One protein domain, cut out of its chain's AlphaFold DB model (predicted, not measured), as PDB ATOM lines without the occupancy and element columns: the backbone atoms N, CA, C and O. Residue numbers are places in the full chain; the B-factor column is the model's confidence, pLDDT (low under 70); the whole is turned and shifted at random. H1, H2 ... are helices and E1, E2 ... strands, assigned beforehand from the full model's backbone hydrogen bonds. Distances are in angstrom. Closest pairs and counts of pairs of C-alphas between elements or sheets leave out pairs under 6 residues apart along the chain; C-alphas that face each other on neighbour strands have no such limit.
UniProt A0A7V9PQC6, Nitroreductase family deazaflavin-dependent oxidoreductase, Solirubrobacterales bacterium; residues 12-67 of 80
ATOM      1  N   GLN A  12     193.636  73.356 167.635       88.44
ATOM      2  CA  GLN A  12     193.909  73.201 166.198       88.44
ATOM      3  C   GLN A  12     192.747  72.573 165.426       88.44
ATOM      4  O   GLN A  12     192.506  72.961 164.287       88.44
ATOM      5  N   GLU A  13     192.014  71.641 166.034       89.75
ATOM      6  CA  GLU A  13     190.859  71.003 165.397       89.75
ATOM      7  C   GLU A  13     189.757  72.031 165.135       89.75
ATOM      8  O   GLU A  13     189.232  72.136 164.028       89.75
ATOM      9  N   HIS A  14     189.499  72.890 166.123       90.69
ATOM     10  CA  HIS A  14     188.580  74.013 165.976       90.69
ATOM     11  C   HIS A  14     189.030  74.973 164.872       90.69
ATOM     12  O   HIS A  14     188.234  75.322 164.001       90.69
ATOM     13  N   ALA A  15     190.315  75.345 164.841       91.25
ATOM     14  CA  ALA A  15     190.850  76.198 163.781       91.25
ATOM     15  C   ALA A  15     190.745  75.560 162.385       91.25
ATOM     16  O   ALA A  15     190.492  76.258 161.402       91.25
ATOM     17  N   HIS A  16     190.937  74.244 162.290       92.12
ATOM     18  CA  HIS A  16     190.837  73.499 161.042       92.12
ATOM     19  C   HIS A  16     189.397  73.477 160.520       92.12
ATOM     20  O   HIS A  16     189.161  73.919 159.394       92.12
ATOM     21  N   SER A  17     188.436  73.060 161.348       91.56
ATOM     22  CA  SER A  17     187.012  73.022 160.990       91.56
ATOM     23  C   SER A  17     186.483  74.403 160.615       91.56
ATOM     24  O   SER A  17     185.783  74.544 159.611       91.56
ATOM     25  N   TYR A  18     186.891  75.444 161.348       93.12
ATOM     26  CA  TYR A  18     186.555  76.824 161.003       93.12
ATOM     27  C   TYR A  18     187.039  77.170 159.592       93.12
ATOM     28  O   TYR A  18     186.268  77.679 158.783       93.12
ATOM     29  N   ARG A  19     188.304  76.888 159.257       93.25
ATOM     30  CA  ARG A  19     188.857  77.215 157.932       93.25
ATOM     31  C   ARG A  19     188.189  76.452 156.800       93.25
ATOM     32  O   ARG A  19     187.852  77.065 155.793       93.25
ATOM     33  N   GLN A  20     188.011  75.142 156.961       94.06
ATOM     34  CA  GLN A  20     187.443  74.280 155.920       94.06
ATOM     35  C   GLN A  20     186.008  74.680 155.563       94.06
ATOM     36  O   GLN A  20     185.591  74.532 154.420       94.06
ATOM     37  N   THR A  21     185.271  75.218 156.533       91.88
ATOM     38  CA  THR A  21     183.847  75.544 156.388       91.88
ATOM     39  C   THR A  21     183.578  77.038 156.215       91.88
ATOM     40  O   THR A  21     182.432  77.471 156.266       91.88
ATOM     41  N   GLY A  22     184.620  77.867 156.073       90.94
ATOM     42  CA  GLY A  22     184.456  79.324 156.013       90.94
ATOM     43  C   GLY A  22     183.809  79.922 157.273       90.94
ATOM     44  O   GLY A  22     183.192  80.983 157.213       90.94
ATOM     45  N   GLY A  23     183.931  79.242 158.414       88.31
ATOM     46  CA  GLY A  23     183.333  79.623 159.687       88.31
ATOM     47  C   GLY A  23     181.901  79.132 159.894       88.31
ATOM     48  O   GLY A  23     181.316  79.470 160.920       88.31
ATOM     49  N   GLU A  24     181.303  78.353 158.989       89.44
ATOM     50  CA  GLU A  24     180.001  77.721 159.258       89.44
ATOM     51  C   GLU A  24     180.068  76.867 160.534       89.44
ATOM     52  O   GLU A  24     179.214  77.004 161.411       89.44
ATOM     53  N   VAL A  25     181.152  76.103 160.697       90.25
ATOM     54  CA  VAL A  25     181.467  75.342 161.909       90.25
ATOM     55  C   VAL A  25     182.514  76.086 162.731       90.25
ATOM     56  O   VAL A  25     183.574  76.453 162.232       90.25
ATOM     57  N   GLY A  26     182.246  76.288 164.019       88.62
ATOM     58  CA  GLY A  26     183.223  76.824 164.966       88.62
ATOM     59  C   GLY A  26     183.168  78.331 165.188       88.62
ATOM     60  O   GLY A  26     183.668  78.768 166.219       88.62
ATOM     61  N   HIS A  27     182.552  79.129 164.311       91.00
ATOM     62  CA  HIS A  27     182.380  80.558 164.592       91.00
ATOM     63  C   HIS A  27     181.469  80.791 165.790       91.00
ATOM     64  O   HIS A  27     181.882  81.474 166.715       91.00
ATOM     65  N   ASP A  28     180.282  80.191 165.806       90.25
ATOM     66  CA  ASP A  28     179.444  80.185 167.000       90.25
ATOM     67  C   ASP A  28     179.837  78.983 167.858       90.25
ATOM     68  O   ASP A  28     179.800  77.832 167.420       90.25
ATOM     69  N   TRP A  29     180.279  79.260 169.078       87.38
ATOM     70  CA  TRP A  29     180.859  78.283 169.984       87.38
ATOM     71  C   TRP A  29     180.402  78.586 171.409       87.38
ATOM     72  O   TRP A  29     180.675  79.659 171.939       87.38
ATOM     73  N   LYS A  30     179.676  77.653 172.035       85.38
ATOM     74  CA  LYS A  30     179.188  77.762 173.428       85.38
ATOM     75  C   LYS A  30     178.459  79.080 173.751       85.38
ATOM     76  O   LYS A  30     178.649  79.657 174.817       85.38
ATOM     77  N   GLY A  31     177.624  79.558 172.827       85.06
ATOM     78  CA  GLY A  31     176.832  80.780 173.014       85.06
ATOM     79  C   GLY A  31     177.598  82.089 172.795       85.06
ATOM     80  O   GLY A  31     177.054  83.153 173.068       85.06
ATOM     81  N   THR A  32     178.832  82.029 172.288       88.06
ATOM     82  CA  THR A  32     179.627  83.200 171.896       88.06
ATOM     83  C   THR A  32     180.192  83.032 170.488       88.06
ATOM     84  O   THR A  32     180.233  81.923 169.959       88.06
ATOM     85  N   SER A  33     180.656  84.122 169.880       90.81
ATOM     86  CA  SER A  33     181.338  84.082 168.587       90.81
ATOM     87  C   SER A  33     182.858  84.034 168.752       90.81
ATOM     88  O   SER A  33     183.429  84.613 169.682       90.81
ATOM     89  N   THR A  34     183.523  83.344 167.832       91.75
ATOM     90  CA  THR A  34     184.976  83.203 167.768       91.75
ATOM     91  C   THR A  34     185.517  83.627 166.407       91.75
ATOM     92  O   THR A  34     184.805  83.638 165.401       91.75
ATOM     93  N   LEU A  35     186.794  83.994 166.378       91.81
ATOM     94  CA  LEU A  35     187.558  84.272 165.169       91.81
ATOM     95  C   LEU A  35     188.895  83.541 165.222       91.81
ATOM     96  O   LEU A  35     189.356  83.131 166.289       91.81
ATOM     97  N   LEU A  36     189.540  83.400 164.069       91.62
ATOM     98  CA  LEU A  36     190.883  82.840 163.989       91.62
ATOM     99  C   LEU A  36     191.917  83.956 164.039       91.62
ATOM    100  O   LEU A  36     192.056  84.720 163.085       91.62
ATOM    101  N   LEU A  37     192.687  84.008 165.122       90.06
ATOM    102  CA  LEU A  37     193.837  84.893 165.218       90.06
ATOM    103  C   LEU A  37     195.093  84.121 164.825       90.06
ATOM    104  O   LEU A  37     195.402  83.086 165.415       90.06
ATOM    105  N   THR A  38     195.815  84.620 163.824       89.75
ATOM    106  CA  THR A  38     197.132  84.090 163.455       89.75
ATOM    107  C   THR A  38     198.203  85.054 163.933       89.75
ATOM    108  O   THR A  38     198.209  86.211 163.526       89.75
ATOM    109  N   THR A  39     199.099  84.578 164.794       87.81
ATOM    110  CA  THR A  39     200.249  85.341 165.284       87.81
ATOM    111  C   THR A  39     201.547  84.664 164.869       87.81
ATOM    112  O   THR A  39     201.615  83.442 164.723       87.81
ATOM    113  N   THR A  40     202.596  85.456 164.680       88.12
ATOM    114  CA  THR A  40     203.948  84.943 164.453       88.12
ATOM    115  C   THR A  40     204.657  84.864 165.796       88.12
ATOM    116  O   THR A  40     204.771  85.870 166.494       88.12
ATOM    117  N   GLY A  41     205.123  83.674 166.185       83.81
ATOM    118  CA  GLY A  41     205.844  83.504 167.447       83.81
ATOM    119  C   GLY A  41     207.126  84.336 167.459       83.81
ATOM    120  O   GLY A  41     207.976  84.143 166.593       83.81
ATOM    121  N   ARG A  42     207.300  85.219 168.450       83.25
ATOM    122  CA  ARG A  42     208.450  86.140 168.524       83.25
ATOM    123  C   ARG A  42     209.790  85.404 168.525       83.25
ATOM    124  O   ARG A  42     210.731  85.833 167.870       83.25
ATOM    125  N   ARG A  43     209.874  84.291 169.260       81.56
ATOM    126  CA  ARG A  43     211.104  83.488 169.381       81.56
ATOM    127  C   ARG A  43     211.297  82.477 168.255       81.56
ATOM    128  O   ARG A  43     212.427  82.243 167.848       81.56
ATOM    129  N   SER A  44     210.219  81.852 167.779       85.31
ATOM    130  CA  SER A  44     210.314  80.761 166.797       85.31
ATOM    131  C   SER A  44     210.127  81.205 165.346       85.31
ATOM    132  O   SER A  44     210.379  80.416 164.442       85.31
ATOM    133  N   GLY A  45     209.605  82.411 165.103       89.12
ATOM    134  CA  GLY A  45     209.214  82.890 163.771       89.12
ATOM    135  C   GLY A  45     208.057  82.108 163.135       89.12
ATOM    136  O   GLY A  45     207.690  82.356 161.991       89.12
ATOM    137  N   THR A  46     207.473  81.147 163.852       86.06
ATOM    138  CA  THR A  46     206.474  80.226 163.300       86.06
ATOM    139  C   THR A  46     205.079  80.832 163.407       86.06
ATOM    140  O   THR A  46     204.709  81.273 164.503       86.06
ATOM    141  N   PRO A  47     204.270  80.816 162.333       87.44
ATOM    142  CA  PRO A  47     202.876  81.214 162.419       87.44
ATOM    143  C   PRO A  47     202.086  80.203 163.252       87.44
ATOM    144  O   PRO A  47     202.198  78.988 163.072       87.44
ATOM    145  N   ARG A  48     201.266  80.707 164.169       87.44
ATOM    146  CA  ARG A  48     200.346  79.921 164.990       87.44
ATOM    147  C   ARG A  48     198.960  80.520 164.877       87.44
ATOM    148  O   ARG A  48     198.791  81.723 165.029       87.44
ATOM    149  N   THR A  49     197.972  79.673 164.628       89.06
ATOM    150  CA  THR A  49     196.568  80.083 164.597       89.06
ATOM    151  C   THR A  49     195.853  79.565 165.826       89.06
ATOM    152  O   THR A  49     196.024  78.408 166.206       89.06
ATOM    153  N   THR A  50     195.055  80.419 166.453       88.44
ATOM    154  CA  THR A  50     194.256  80.067 167.625       88.44
ATOM    155  C   THR A  50     192.846  80.637 167.469       88.44
ATOM    156  O   THR A  50     192.712  81.823 167.154       88.44
ATOM    157  N   PRO A  51     191.798  79.817 167.659       89.56
ATOM    158  CA  PRO A  51     190.436  80.315 167.744       89.56
ATOM    159  C   PRO A  51     190.254  81.043 169.076       89.56
ATOM    160  O   PRO A  51     190.577  80.505 170.136       89.56
ATOM    161  N   LEU A  52     189.769  82.280 169.019       89.44
ATOM    162  CA  LEU A  52     189.548  83.125 170.187       89.44
ATOM    163  C   LEU A  52     188.152  83.718 170.154       89.44
ATOM    164  O   LEU A  52     187.661  84.120 169.100       89.44
ATOM    165  N   ILE A  53     187.546  83.810 171.332       89.69
ATOM    166  CA  ILE A  53     186.321  84.577 171.533       89.69
ATOM    167  C   ILE A  53     186.623  86.052 171.264       89.69
ATOM    168  O   ILE A  53     187.654  86.568 171.708       89.69
ATOM    169  N   TYR A  54     185.722  86.720 170.548       89.50
ATOM    170  CA  TYR A  54     185.849  88.138 170.241       89.50
ATOM    171  C   TYR A  54     184.554  88.900 170.516       89.50
ATOM    172  O   TYR A  54     183.456  88.359 170.403       89.50
ATOM    173  N   GLY A  55     184.706  90.179 170.845       87.50
ATOM    174  CA  GLY A  55     183.654  91.187 170.790       87.50
ATOM    175  C   GLY A  55     183.897  92.161 169.636       87.50
ATOM    176  O   GLY A  55     184.983  92.193 169.052       87.50
ATOM    177  N   ARG A  56     182.888  92.969 169.313       87.88
ATOM    178  CA  ARG A  56     183.022  94.090 168.375       87.88
ATOM    179  C   ARG A  56     182.827  95.403 169.109       87.88
ATOM    180  O   ARG A  56     181.884  95.521 169.886       87.88
ATOM    181  N   ASP A  57     183.699  96.357 168.821       87.88
ATOM    182  CA  ASP A  57     183.565  97.752 169.226       87.88
ATOM    183  C   ASP A  57     183.683  98.621 167.972       87.88
ATOM    184  O   ASP A  57     184.761  98.725 167.388       87.88
ATOM    185  N   ALA A  58     182.551  99.149 167.501       89.19
ATOM    186  CA  ALA A  58     182.417  99.753 166.173       89.19
ATOM    187  C   ALA A  58     183.032  98.858 165.069       89.19
ATOM    188  O   ALA A  58     182.566  97.736 164.853       89.19
ATOM    189  N   ASP A  59     184.087  99.337 164.408       89.06
ATOM    190  CA  ASP A  59     184.793  98.636 163.330       89.06
ATOM    191  C   ASP A  59     185.971  97.776 163.829       89.06
ATOM    192  O   ASP A  59     186.678  97.152 163.035       89.06
ATOM    193  N   ALA A  60     186.205  97.730 165.144       85.88
ATOM    194  CA  ALA A  60     187.304  96.997 165.756       85.88
ATOM    195  C   ALA A  60     186.864  95.638 166.322       85.88
ATOM    196  O   ALA A  60     185.785  95.469 166.898       85.88
ATOM    197  N   TYR A  61     187.765  94.661 166.209       85.25
ATOM    198  CA  TYR A  61     187.656  93.369 166.877       85.25
ATOM    199  C   TYR A  61     188.385  93.421 168.216       85.25
ATOM    200  O   TYR A  61     189.589  93.675 168.270       85.25
ATOM    201  N   VAL A  62     187.665  93.133 169.296       85.19
ATOM    202  CA  VAL A  62     188.221  93.063 170.646       85.19
ATOM    203  C   VAL A  62     188.412  91.601 171.014       85.19
ATOM    204  O   VAL A  62     187.446  90.847 171.105       85.19
ATOM    205  N   VAL A  63     189.658  91.191 171.240       84.25
ATOM    206  CA  VAL A  63     189.999  89.848 171.722       84.25
ATOM    207  C   VAL A  63     190.584  89.945 173.123       84.25
ATOM    208  O   VAL A  63     191.473  90.753 173.384       84.25
ATOM    209  N   VAL A  64     190.093  89.109 174.037       76.62
ATOM    210  CA  VAL A  64     190.619  89.040 175.402       76.62
ATOM    211  C   VAL A  64     191.527  87.828 175.510       76.62
ATOM    212  O   VAL A  64     191.095  86.680 175.424       76.62
ATOM    213  N   ALA A  65     192.808  88.086 175.724       69.19
ATOM    214  CA  ALA A  65     193.816  87.054 175.880       69.19
ATOM    215  C   ALA A  65     193.806  86.501 177.316       69.19
ATOM    216  O   ALA A  65     194.766  86.659 178.064       69.19
ATOM    217  N   SER A  66     192.703  85.868 177.721       67.25
ATOM    218  CA  SER A  66     192.563  85.340 179.085       67.25
ATOM    219  C   SER A  66     193.138  83.935 179.265       67.25
ATOM    220  O   SER A  66     193.319  83.513 180.399       67.25
ATOM    221  N   LYS A  67     193.352  83.165 178.181       65.38
ATOM    222  CA  LYS A  67     193.600  81.703 178.243       65.38
ATOM    223  C   LYS A  67     192.566  80.976 179.132       65.38
ATOM    224  O   LYS A  67     192.887  79.998 179.794       65.38
TER     225      LYS A  67
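What this domain is: This is residues 12 to 67 of the 80 residues of the protein "Nitroreductase family deazaflavin-dependent oxidoreductase" of Solirubrobacterales bacterium (UniProt A0A7V9PQC6). A long hairpin, E1 and E2, has H1 packed over one face; past a sharp bend, the end of E2 makes a second, small hairpin with E3. The printed part has 56 residues with one named helix and three strands, in the order H1, E1, E2, E3, mixed in class; E1, E2 and E3 form a meander, each strand the antiparallel neighbour of the one before. It is only just compact, close to loose: radius of gyration of the C-alphas 12.1 A, spans 34 by 27 by 21 A.

Where its parts are: From first to last C-alpha, E2, residues 47 to 57, measures 26.3 A and bends by 72 degrees at residue 53; E1, residues 32 to 40, 25.5 A; E3, residues 60 to 63, 9.7 A; H1, residues 12 to 20, 12.2 A. C-alpha 12 is at (193.909, 73.201, 166.198), C-alpha 63 at (189.999, 89.848, 171.722).

How they stand to each other: E2 pairs with E1 over residues 47 to 53, N 37 and O 50 within hydrogen-bond range at 3.0 A, and with E3 over 54 to 57, N 55 and O 62 at 2.8 A. H1, with every O i to N i+4 pair within range, is on the sheet at a height of 9.2 A; its closest C-alphas to E2 are Ala 15 and Pro 51, 5.7 A.

The domain as a whole: The farthest C-alphas, Gly 31 and Arg 43, are 34.6 A apart. The printed part has no cut; the link H1 to E1 is long. Residues 65 to 67 have pLDDT under 70.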